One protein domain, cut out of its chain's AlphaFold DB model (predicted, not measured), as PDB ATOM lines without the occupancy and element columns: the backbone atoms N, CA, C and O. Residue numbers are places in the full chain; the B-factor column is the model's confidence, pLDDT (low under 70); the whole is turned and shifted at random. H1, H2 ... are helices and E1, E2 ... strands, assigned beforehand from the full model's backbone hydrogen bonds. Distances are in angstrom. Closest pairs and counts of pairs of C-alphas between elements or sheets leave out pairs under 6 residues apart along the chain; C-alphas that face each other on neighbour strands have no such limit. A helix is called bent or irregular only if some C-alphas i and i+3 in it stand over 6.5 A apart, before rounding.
ATOM      1  N   ASP A  91     163.642 161.276 148.889       77.75
ATOM      2  CA  ASP A  91     162.733 162.395 149.182       77.75
ATOM      3  C   ASP A  91     161.522 162.442 148.222       77.75
ATOM      4  O   ASP A  91     160.764 163.408 148.215       77.75
ATOM      5  N   ALA A  92     161.343 161.409 147.391       84.50
ATOM      6  CA  ALA A  92     160.180 161.273 146.532       84.50
ATOM      7  C   ALA A  92     158.925 160.975 147.361       84.50
ATOM      8  O   ALA A  92     158.955 160.190 148.309       84.50
ATOM      9  N   GLU A  93     157.816 161.587 146.964       88.38
ATOM     10  CA  GLU A  93     156.508 161.352 147.557       88.38
ATOM     11  C   GLU A  93     155.998 159.954 147.172       88.38
ATOM     12  O   GLU A  93     155.946 159.597 145.991       88.38
ATOM     13  N   ILE A  94     155.667 159.135 148.173       93.19
ATOM     14  CA  ILE A  94     155.266 157.739 147.973       93.19
ATOM     15  C   ILE A  94     153.734 157.644 147.928       93.19
ATOM     16  O   ILE A  94     153.073 158.099 148.863       93.19
ATOM     17  N   PRO A  95     153.139 156.995 146.909       94.75
ATOM     18  CA  PRO A  95     151.691 156.831 146.841       94.75
ATOM     19  C   PRO A  95     151.125 156.048 148.031       94.75
ATOM     20  O   PRO A  95     151.641 154.976 148.369       94.75
ATOM     21  N   THR A  96     150.034 156.519 148.635       94.56
ATOM     22  CA  THR A  96     149.423 155.882 149.813       94.56
ATOM     23  C   THR A  96     148.504 154.719 149.430       94.56
ATOM     24  O   THR A  96     147.287 154.741 149.608       94.56
ATOM     25  N   THR A  97     149.110 153.655 148.905       93.75
ATOM     26  CA  THR A  97     148.449 152.375 148.612       93.75
ATOM     27  C   THR A  97     148.495 151.438 149.821       93.75
ATOM     28  O   THR A  97     149.385 151.553 150.663       93.75
ATOM     29  N   GLU A  98     147.592 150.453 149.899       91.25
ATOM     30  CA  GLU A  98     147.606 149.451 150.982       91.25
ATOM     31  C   GLU A  98     148.982 148.771 151.134       91.25
ATOM     32  O   GLU A  98     149.488 148.594 152.244       91.25
ATOM     33  N   GLU A  99     149.622 148.437 150.012       92.38
ATOM     34  CA  GLU A  99     150.949 147.824 149.991       92.38
ATOM     35  C   GLU A  99     152.020 148.744 150.599       92.38
ATOM     36  O   GLU A  99     152.828 148.302 151.421       92.38
ATOM     37  N   ASN A 100     152.008 150.032 150.248       94.19
ATOM     38  CA  ASN A 100     152.979 150.993 150.766       94.19
ATOM     39  C   ASN A 100     152.734 151.313 152.247       94.19
ATOM     40  O   ASN A 100     153.694 151.425 153.007       94.19
ATOM     41  N   ILE A 101     151.474 151.353 152.697       94.06
ATOM     42  CA  ILE A 101     151.129 151.486 154.123       94.06
ATOM     43  C   ILE A 101     151.661 150.290 154.913       94.06
ATOM     44  O   ILE A 101     152.222 150.453 155.997       94.06
ATOM     45  N   ARG A 102     151.518 149.076 154.369       92.44
ATOM     46  CA  ARG A 102     152.053 147.853 154.976       92.44
ATOM     47  C   ARG A 102     153.574 147.937 155.106       92.44
ATOM     48  O   ARG A 102     154.092 147.721 156.201       92.44
ATOM     49  N   LYS A 103     154.282 148.306 154.033       93.31
ATOM     50  CA  LYS A 103     155.742 148.531 154.043       93.31
ATOM     51  C   LYS A 103     156.150 149.573 155.087       93.31
ATOM     52  O   LYS A 103     157.079 149.333 155.855       93.31
ATOM     53  N   LEU A 104     155.419 150.684 155.163       94.25
ATOM     54  CA  LEU A 104     155.666 151.773 156.104       94.25
ATOM     55  C   LEU A 104     155.484 151.327 157.560       94.25
ATOM     56  O   LEU A 104     156.351 151.577 158.393       94.25
ATOM     57  N   LEU A 105     154.405 150.605 157.869       93.50
ATOM     58  CA  LEU A 105     154.188 150.045 159.202       93.50
ATOM     59  C   LEU A 105     155.292 149.065 159.601       93.50
ATOM     60  O   LEU A 105     155.763 149.131 160.733       93.50
ATOM     61  N   TYR A 106     155.720 148.176 158.697       90.81
ATOM     62  CA  TYR A 106     156.831 147.257 158.969       90.81
ATOM     63  C   TYR A 106     158.139 148.007 159.225       90.81
ATOM     64  O   TYR A 106     158.840 147.693 160.186       90.81
ATOM     65  N   TYR A 107     158.437 149.018 158.407       91.94
ATOM     66  CA  TYR A 107     159.621 149.856 158.557       91.94
ATOM     67  C   TYR A 107     159.636 150.569 159.915       91.94
ATOM     68  O   TYR A 107     160.563 150.373 160.701       91.94
ATOM     69  N   LEU A 108     158.573 151.300 160.253       92.38
ATOM     70  CA  LEU A 108     158.475 152.017 161.524       92.38
ATOM     71  C   LEU A 108     158.484 151.061 162.728       92.38
ATOM     72  O   LEU A 108     159.131 151.340 163.736       92.38
ATOM     73  N   ASN A 109     157.837 149.896 162.623       90.69
ATOM     74  CA  ASN A 109     157.817 148.901 163.699       90.69
ATOM     75  C   ASN A 109     159.165 148.194 163.910       90.69
ATOM     76  O   ASN A 109     159.376 147.596 164.962       90.69
ATOM     77  N   SER A 110     160.074 148.249 162.933       86.88
ATOM     78  CA  SER A 110     161.436 147.711 163.056       86.88
ATOM     79  C   SER A 110     162.407 148.661 163.769       86.88
ATOM     80  O   SER A 110     163.518 148.265 164.119       86.88
ATOM     81  N   GLN A 111     161.989 149.908 164.006       86.75
ATOM     82  CA  GLN A 111     162.802 150.963 164.596       86.75
ATOM     83  C   GLN A 111     162.185 151.457 165.907       86.75
ATOM     84  O   GLN A 111     160.965 151.464 166.090       86.75
ATOM     85  N   ASN A 112     163.036 151.939 166.813       83.56
ATOM     86  CA  ASN A 112     162.565 152.672 167.983       83.56
ATOM     87  C   ASN A 112     161.923 153.990 167.541       83.56
ATOM     88  O   ASN A 112     162.516 154.723 166.749       83.56
ATOM     89  N   TRP A 113     160.783 154.325 168.151       85.31
ATOM     90  CA  TRP A 113     160.019 155.566 167.936       85.31
ATOM     91  C   TRP A 113     160.886 156.836 167.817       85.31
ATOM     92  O   TRP A 113     160.584 157.737 167.043       85.31
ATOM     93  N   GLY A 114     161.992 156.908 168.570       83.06
ATOM     94  CA  GLY A 114     162.795 158.125 168.723       83.06
ATOM     95  C   GLY A 114     163.810 158.330 167.604       83.06
ATOM     96  O   GLY A 114     164.425 159.386 167.532       83.06
ATOM     97  N   GLY A 115     164.000 157.317 166.756       82.25
ATOM     98  CA  GLY A 115     164.886 157.364 165.595       82.25
ATOM     99  C   GLY A 115     164.137 157.450 164.269       82.25
ATOM    100  O   GLY A 115     164.765 157.330 163.220       82.25
ATOM    101  N   TRP A 116     162.811 157.603 164.290       89.81
ATOM    102  CA  TRP A 116     162.024 157.632 163.066       89.81
ATOM    103  C   TRP A 116     162.339 158.876 162.234       89.81
ATOM    104  O   TRP A 116     162.076 160.006 162.640       89.81
ATOM    105  N   ARG A 117     162.830 158.650 161.013       86.19
ATOM    106  CA  ARG A 117     162.679 159.604 159.912       86.19
ATOM    107  C   ARG A 117     161.390 159.242 159.189       86.19
ATOM    108  O   ARG A 117     161.359 158.229 158.500       86.19
ATOM    109  N   MET A 118     160.347 160.040 159.396       91.12
ATOM    110  CA  MET A 118     159.016 159.812 158.829       91.12
ATOM    111  C   MET A 118     159.066 159.907 157.295       91.12
ATOM    112  O   MET A 118     159.303 161.006 156.781       91.12
ATOM    113  N   PRO A 119     158.866 158.796 156.557       92.31
ATOM    114  CA  PRO A 119     158.860 158.840 155.098       92.31
ATOM    115  C   PRO A 119     157.711 159.697 154.567       92.31
ATOM    116  O   PRO A 119     156.633 159.709 155.167       92.31
ATOM    117  N   GLN A 120     157.936 160.409 153.463       92.94
ATOM    118  CA  GLN A 120     156.913 161.243 152.831       92.94
ATOM    119  C   GLN A 120     155.953 160.377 152.009       92.94
ATOM    120  O   GLN A 120     156.379 159.555 151.197       92.94
ATOM    121  N   MET A 121     154.658 160.571 152.232       94.62
ATOM    122  CA  MET A 121     153.568 159.910 151.516       94.62
ATOM    123  C   MET A 121     152.687 160.991 150.881       94.62
ATOM    124  O   MET A 121     152.620 162.090 151.428       94.62
ATOM    125  N   ASP A 122     151.979 160.671 149.797       95.06
ATOM    126  CA  ASP A 122     151.061 161.612 149.118       95.06
ATOM    127  C   ASP A 122     149.859 162.052 149.976       95.06
ATOM    128  O   ASP A 122     149.220 163.071 149.710       95.06
ATOM    129  N   ILE A 123     149.567 161.305 151.044       94.94
ATOM    130  CA  ILE A 123     148.614 161.685 152.080       94.94
ATOM    131  C   ILE A 123     149.386 161.891 153.388       94.94
ATOM    132  O   ILE A 123     150.000 160.944 153.899       94.94
ATOM    133  N   PRO A 124     149.311 163.089 153.997       95.69
ATOM    134  CA  PRO A 124     149.904 163.336 155.301       95.69
ATOM    135  C   PRO A 124     149.381 162.367 156.366       95.69
ATOM    136  O   PRO A 124     148.209 161.965 156.376       95.69
ATOM    137  N   TYR A 125     150.257 161.993 157.294       96.12
ATOM    138  CA  TYR A 125     149.928 161.043 158.345       96.12
ATOM    139  C   TYR A 125     150.691 161.306 159.636       96.12
ATOM    140  O   TYR A 125     151.719 161.977 159.682       96.12
ATOM    141  N   SER A 126     150.178 160.709 160.705       96.19
ATOM    142  CA  SER A 126     150.852 160.601 161.995       96.19
ATOM    143  C   SER A 126     151.067 159.133 162.329       96.19
ATOM    144  O   SER A 126     150.238 158.288 161.978       96.19
ATOM    145  N   ALA A 127     152.161 158.821 163.021       95.88
ATOM    146  CA  ALA A 127     152.443 157.476 163.500       95.88
ATOM    147  C   ALA A 127     152.723 157.473 165.001       95.88
ATOM    148  O   ALA A 127     153.228 158.449 165.550       95.88
ATOM    149  N   ASN A 128     152.398 156.365 165.662       94.38
ATOM    150  CA  ASN A 128     152.693 156.143 167.078       94.38
ATOM    151  C   ASN A 128     153.101 154.693 167.311       94.38
ATOM    152  O   ASN A 128     152.651 153.801 166.589       94.38
ATOM    153  N   GLN A 129     153.884 154.458 168.361       93.31
ATOM    154  CA  GLN A 129     154.304 153.130 168.786       93.31
ATOM    155  C   GLN A 129     153.891 152.889 170.241       93.31
ATOM    156  O   GLN A 129     154.075 153.751 171.096       93.31
ATOM    157  N   TYR A 130     153.334 151.714 170.519       90.12
ATOM    158  CA  TYR A 130     152.859 151.310 171.840       90.12
ATOM    159  C   TYR A 130     153.460 149.965 172.224       90.12
ATOM    160  O   TYR A 130     153.557 149.065 171.393       90.12
ATOM    161  N   LEU A 131     153.797 149.792 173.499       88.75
ATOM    162  CA  LEU A 131     154.136 148.488 174.058       88.75
ATOM    163  C   LEU A 131     152.923 147.957 174.831       88.75
ATOM    164  O   LEU A 131     152.627 148.432 175.924       88.75
ATOM    165  N   ILE A 132     152.214 146.976 174.271       85.88
ATOM    166  CA  ILE A 132     151.026 146.372 174.890       85.88
ATOM    167  C   ILE A 132     151.296 144.889 175.124       85.88
ATOM    168  O   ILE A 132     151.585 144.146 174.188       85.88
ATOM    169  N   ASN A 133     151.212 144.443 176.381       81.62
ATOM    170  CA  ASN A 133     151.491 143.055 176.783       81.62
ATOM    171  C   ASN A 133     152.857 142.536 176.286       81.62
ATOM    172  O   ASN A 133     152.982 141.389 175.859       81.62
ATOM    173  N   GLY A 134     153.877 143.401 176.288       82.00
ATOM    174  CA  GLY A 134     155.219 143.074 175.795       82.00
ATOM    175  C   GLY A 134     155.334 142.969 174.270       82.00
ATOM    176  O   GLY A 134     156.394 142.604 173.775       82.00
ATOM    177  N   THR A 135     154.271 143.284 173.524       83.94
ATOM    178  CA  THR A 135     154.281 143.351 172.058       83.94
ATOM    179  C   THR A 135     154.303 144.802 171.603       83.94
ATOM    180  O   THR A 135     153.501 145.613 172.069       83.94
ATOM    181  N   LEU A 136     155.206 145.115 170.680       88.50
ATOM    182  CA  LEU A 136     155.251 146.412 170.020       88.50
ATOM    183  C   LEU A 136     154.109 146.512 169.001       88.50
ATOM    184  O   LEU A 136     153.878 145.584 168.224       88.50
ATOM    185  N   ILE A 137     153.383 147.622 169.028       91.06
ATOM    186  CA  ILE A 137     152.307 147.929 168.092       91.06
ATOM    187  C   ILE A 137     152.599 149.287 167.487       91.06
ATOM    188  O   ILE A 137     152.641 150.285 168.204       91.06
ATOM    189  N   THR A 138     152.744 149.324 166.173       94.12
ATOM    190  CA  THR A 138     152.875 150.573 165.429       94.12
ATOM    191  C   THR A 138     151.542 150.909 164.787       94.12
ATOM    192  O   THR A 138     150.856 150.041 164.249       94.12
ATOM    193  N   THR A 139     151.150 152.173 164.878       95.44
ATOM    194  CA  THR A 139     149.904 152.692 164.320       95.44
ATOM    195  C   THR A 139     150.183 153.862 163.406       95.44
ATOM    196  O   THR A 139     151.108 154.626 163.663       95.44
ATOM    197  N   ILE A 140     149.348 154.017 162.386       96.25
ATOM    198  CA  ILE A 140     149.347 155.146 161.464       96.25
ATOM    199  C   ILE A 140     147.924 155.681 161.348       96.25
ATOM    200  O   ILE A 140     146.958 154.914 161.313       96.25
ATOM    201  N   ARG A 141     147.794 157.005 161.291       97.06
ATOM    202  CA  ARG A 141     146.556 157.701 160.950       97.06
ATOM    203  C   ARG A 141     146.821 158.675 159.811       97.06
ATOM    204  O   ARG A 141     147.582 159.620 160.008       97.06
ATOM    205  N   PHE A 142     146.144 158.465 158.690       96.94
ATOM    206  CA  PHE A 142     146.134 159.372 157.546       96.94
ATOM    207  C   PHE A 142     145.093 160.477 157.732       96.94
ATOM    208  O   PHE A 142     144.066 160.274 158.393       96.94
ATOM    209  N   GLU A 143     145.358 161.648 157.157       96.44
ATOM    210  CA  GLU A 143     144.407 162.766 157.152       96.44
ATOM    211  C   GLU A 143     143.185 162.493 156.271       96.44
ATOM    212  O   GLU A 143     142.083 162.945 156.586       96.44
ATOM    213  N   GLN A 144     143.358 161.690 155.219       95.44
ATOM    214  CA  GLN A 144     142.292 161.257 154.320       95.44
ATOM    215  C   GLN A 144     142.138 159.728 154.357       95.44
ATOM    216  O   GLN A 144     143.126 159.014 154.548       95.44
ATOM    217  N   PRO A 145     140.909 159.197 154.230       94.12
ATOM    218  CA  PRO A 145     140.687 157.760 154.183       94.12
ATOM    219  C   PRO A 145     141.089 157.169 152.828       94.12
ATOM    220  O   PRO A 145     141.026 157.831 151.797       94.12
ATOM    221  N   ILE A 146     141.437 155.887 152.843       93.00
ATOM    222  CA  ILE A 146     141.941 155.135 151.694       93.00
ATOM    223  C   ILE A 146     141.022 153.941 151.466       93.00
ATOM    224  O   ILE A 146     140.557 153.327 152.426       93.00
ATOM    225  N   LEU A 147     140.754 153.612 150.203       90.19
ATOM    226  CA  LEU A 147     139.914 152.476 149.843       90.19
ATOM    227  C   LEU A 147     140.698 151.163 149.980       90.19
ATOM    228  O   LEU A 147     141.622 150.904 149.211       90.19
ATOM    229  N   VAL A 148     140.306 150.324 150.936       88.19
ATOM    230  CA  VAL A 148     140.907 149.011 151.210       88.19
ATOM    231  C   VAL A 148     139.794 147.974 151.244       88.19
ATOM    232  O   VAL A 148     138.884 148.063 152.061       88.19
ATOM    233  N   GLY A 149     139.821 147.006 150.325       84.81
ATOM    234  CA  GLY A 149     138.802 145.949 150.269       84.81
ATOM    235  C   GLY A 149     137.355 146.448 150.115       84.81
ATOM    236  O   GLY A 149     136.432 145.739 150.502       84.81
ATOM    237  N   GLY A 150     137.148 147.657 149.577       87.69
ATOM    238  CA  GLY A 150     135.829 148.291 149.451       87.69
ATOM    239  C   GLY A 150     135.429 149.199 150.622       87.69
ATOM    240  O   GLY A 150     134.394 149.856 150.545       87.69
ATOM    241  N   GLU A 151     136.248 149.292 151.670       90.75
ATOM    242  CA  GLU A 151     136.003 150.140 152.840       90.75
ATOM    243  C   GLU A 151     136.952 151.343 152.873       90.75
ATOM    244  O   GLU A 151     138.113 151.254 152.477       90.75
ATOM    245  N   LEU A 152     136.466 152.485 153.366       93.94
ATOM    246  CA  LEU A 152     137.269 153.695 153.555       93.94
ATOM    247  C   LEU A 152     137.932 153.684 154.936       93.94
ATOM    248  O   LEU A 152     137.272 153.873 155.959       93.94
ATOM    249  N   ILE A 153     139.249 153.500 154.961       95.12
ATOM    250  CA  ILE A 153     140.042 153.320 156.178       95.12
ATOM    251  C   ILE A 153     141.080 154.438 156.304       95.12
ATOM    252  O   ILE A 153     141.850 154.692 155.386       95.12
ATOM    253  N   SER A 154     141.145 155.093 157.465       95.62
ATOM    254  CA  SER A 154     142.142 156.143 157.763       95.62
ATOM    255  C   SER A 154     143.103 155.782 158.898       95.62
ATOM    256  O   SER A 154     144.034 156.532 159.183       95.62
ATOM    257  N   LYS A 155     142.886 154.651 159.576       96.19
ATOM    258  CA  LYS A 155     143.638 154.219 160.761       96.19
ATOM    259  C   LYS A 155     144.132 152.796 160.565       96.19
ATOM    260  O   LYS A 155     143.319 151.881 160.485       96.19
ATOM    261  N   PHE A 156     145.445 152.609 160.559       94.94
ATOM    262  CA  PHE A 156     146.098 151.322 160.332       94.94
ATOM    263  C   PHE A 156     147.013 150.948 161.491       94.94
ATOM    264  O   PHE A 156     147.611 151.818 162.126       94.94
ATOM    265  N   LYS A 157     147.147 149.656 161.774       93.94
ATOM    266  CA  LYS A 157     148.093 149.145 162.766       93.94
ATOM    267  C   LYS A 157     148.808 147.899 162.270       93.94
ATOM    268  O   LYS A 157     148.262 147.134 161.478       93.94
ATOM    269  N   LEU A 158     149.992 147.683 162.830       90.12
ATOM    270  CA  LEU A 158     150.753 146.445 162.752       90.12
ATOM    271  C   LEU A 158     151.122 146.011 164.174       90.12
ATOM    272  O   LEU A 158     151.647 146.809 164.951       90.12
ATOM    273  N   GLY A 159     150.839 144.753 164.515       82.69
ATOM    274  CA  GLY A 159     151.158 144.174 165.820       82.69
ATOM    275  C   GLY A 159     150.037 143.297 166.377       82.69
ATOM    276  O   GLY A 159     149.379 142.548 165.656       82.69
ATOM    277  N   TYR A 160     149.833 143.352 167.694       77.00
ATOM    278  CA  TYR A 160     148.868 142.507 168.397       77.00
ATOM    279  C   TYR A 160     147.411 142.807 167.988       77.00
ATOM    280  O   TYR A 160     146.878 143.881 168.269       77.00
ATOM    281  N   LYS A 161     146.733 141.817 167.387       72.94
ATOM    282  CA  LYS A 161     145.353 141.955 166.875       72.94
ATOM    283  C   LYS A 161     144.318 142.329 167.949       72.94
ATOM    284  O   LYS A 161     143.319 142.963 167.627       72.94
ATOM    285  N   GLY A 162     144.554 141.960 169.212       74.88
ATOM    286  CA  GLY A 162     143.623 142.150 170.334       74.88
ATOM    287  C   GLY A 162     143.696 143.510 171.038       74.88
ATOM    288  O   GLY A 162     143.231 143.621 172.166       74.88
ATOM    289  N   ALA A 163     144.312 144.526 170.433       73.44
ATOM    290  CA  ALA A 163     144.367 145.882 170.979       73.44
ATOM    291  C   ALA A 163     144.085 146.918 169.886       73.44
ATOM    292  O   ALA A 163     144.290 146.627 168.712       73.44
ATOM    293  N   LEU A 164     143.647 148.127 170.258       79.69
ATOM    294  CA  LEU A 164     143.401 149.241 169.325       79.69
ATOM    295  C   LEU A 164     142.407 148.867 168.206       79.69
ATOM    296  O   LEU A 164     142.729 148.889 167.020       79.69
ATOM    297  N   TYR A 165     141.189 148.469 168.585       82.56
ATOM    298  CA  TYR A 165     140.143 148.003 167.658       82.56
ATOM    299  C   TYR A 165     139.656 149.065 166.663       82.56
ATOM    300  O   TYR A 165     139.098 148.719 165.632       82.56
ATOM    301  N   SER A 166     139.906 150.346 166.939       84.31
ATOM    302  CA  SER A 166     139.617 151.455 166.023       84.31
ATOM    303  C   SER A 166     140.605 151.574 164.852       84.31
ATOM    304  O   SER A 166     140.490 152.511 164.064       84.31
ATOM    305  N   TYR A 167     141.577 150.662 164.754       87.62
ATOM    306  CA  TYR A 167     142.570 150.598 163.687       87.62
ATOM    307  C   TYR A 167     142.412 149.304 162.890       87.62
ATOM    308  O   TYR A 167     142.349 148.210 163.463       87.62
ATOM    309  N   TYR A 168     142.435 149.441 161.568       85.25
ATOM    310  CA  TYR A 168     142.489 148.335 160.626       85.25
ATOM    311  C   TYR A 168     143.825 147.602 160.756       85.25
ATOM    312  O   TYR A 168     144.892 148.220 160.762       85.25
ATOM    313  N   ASN A 169     143.770 146.283 160.921       86.81
ATOM    314  CA  ASN A 169     144.957 145.471 161.142       86.81
ATOM    315  C   ASN A 169     145.480 144.928 159.814       86.81
ATOM    316  O   ASN A 169     144.887 143.986 159.286       86.81
ATOM    317  N   LEU A 170     146.598 145.479 159.338       80.50
ATOM    318  CA  LEU A 170     147.308 144.947 158.175       80.50
ATOM    319  C   LEU A 170     148.083 143.674 158.537       80.50
ATOM    320  O   LEU A 170     148.565 143.538 159.686       80.50
TER     321      LEU A 170
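Overview. This is residues 91 to 170 of the 170 residues of an uncharacterized protein of Dyadobacter jejuensis (UniProt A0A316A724). A three-stranded antiparallel sheet, with its second and third strands sharply bent, has one helix, H1, packed over one face along the strands, mainly over E2 and E3. A long loop, residues 110 to 124, leads from H1 back to E1, and the last residues return to E3, where 168 to 169 pair with 156 to 157. The printed part has 80 residues with one named helix and three named strands, in the order H1 E1 E2 E3, and the sheet's order is E1 - E2 - E3. The class is mixed, helices and strands. The whole is compact, with a radius of gyration of the C-alphas of 12.1 A and spans of 33 by 30 by 18 A.

Arrangement. H1, residues 98 to 109, has every O i to N i+4 pair within hydrogen-bond range. It is on the sheet formed by E1, residues 125 to 132, E2, residues 135 to 148, and E3, residues 151 to 158. Its height over the sheet is 8.4 A, and the arrangement is two layers, a helix on one face of a sheet. It lies over E2 and E3 and runs along the strands, at 18 degrees to E3 on the local plane. The closest C-alphas of H1 and E2 are those of Asn 109 and Thr 138, 5.5 A apart; those of H1 and E3 are Leu 105 and Leu 158, 6.1 A apart. E1, E2 and E3 form a meander, each strand the antiparallel neighbour of the one before. The hairpin E1 and E2 has directions 152 degrees apart, with N 128 and O 139 at 2.9 A. The hairpin E2 and E3 has directions 161 degrees apart, with N 140 and O 156 at 2.8 A and N 148 and O 151 at 2.8 A. E2 bends by 112 degrees at residue 144 and E3 by 78 degrees at residue 154. E1 and E3 are edge strands, and the sheet is twisted, its C-alphas up to 4.3 A off the best plane. Residues 156 to 157 of E3 pair with residues 168 to 169, parallel.

Along the chain. H1 begins at C-alpha 98 (147.606, 149.451, 150.982) and is 16.3 A long. E1 measures 22.1 A, and E2, the longest strand by residues, 25.4 A. E3 measures 18.2 A and ends at C-alpha 158 (150.753, 146.445, 162.752).

Size, cuts and confidence. The two C-alphas farthest apart, those of Ala 92 and Asn 133, are 36.4 A apart. The printed part has no cut and ends at Leu 170, the chain's last residue. The link from H1 to E1 is long, with 15 residues; the other two links are tight. The mean pLDDT of the printed part is 89.7, and no printed residue is under 70.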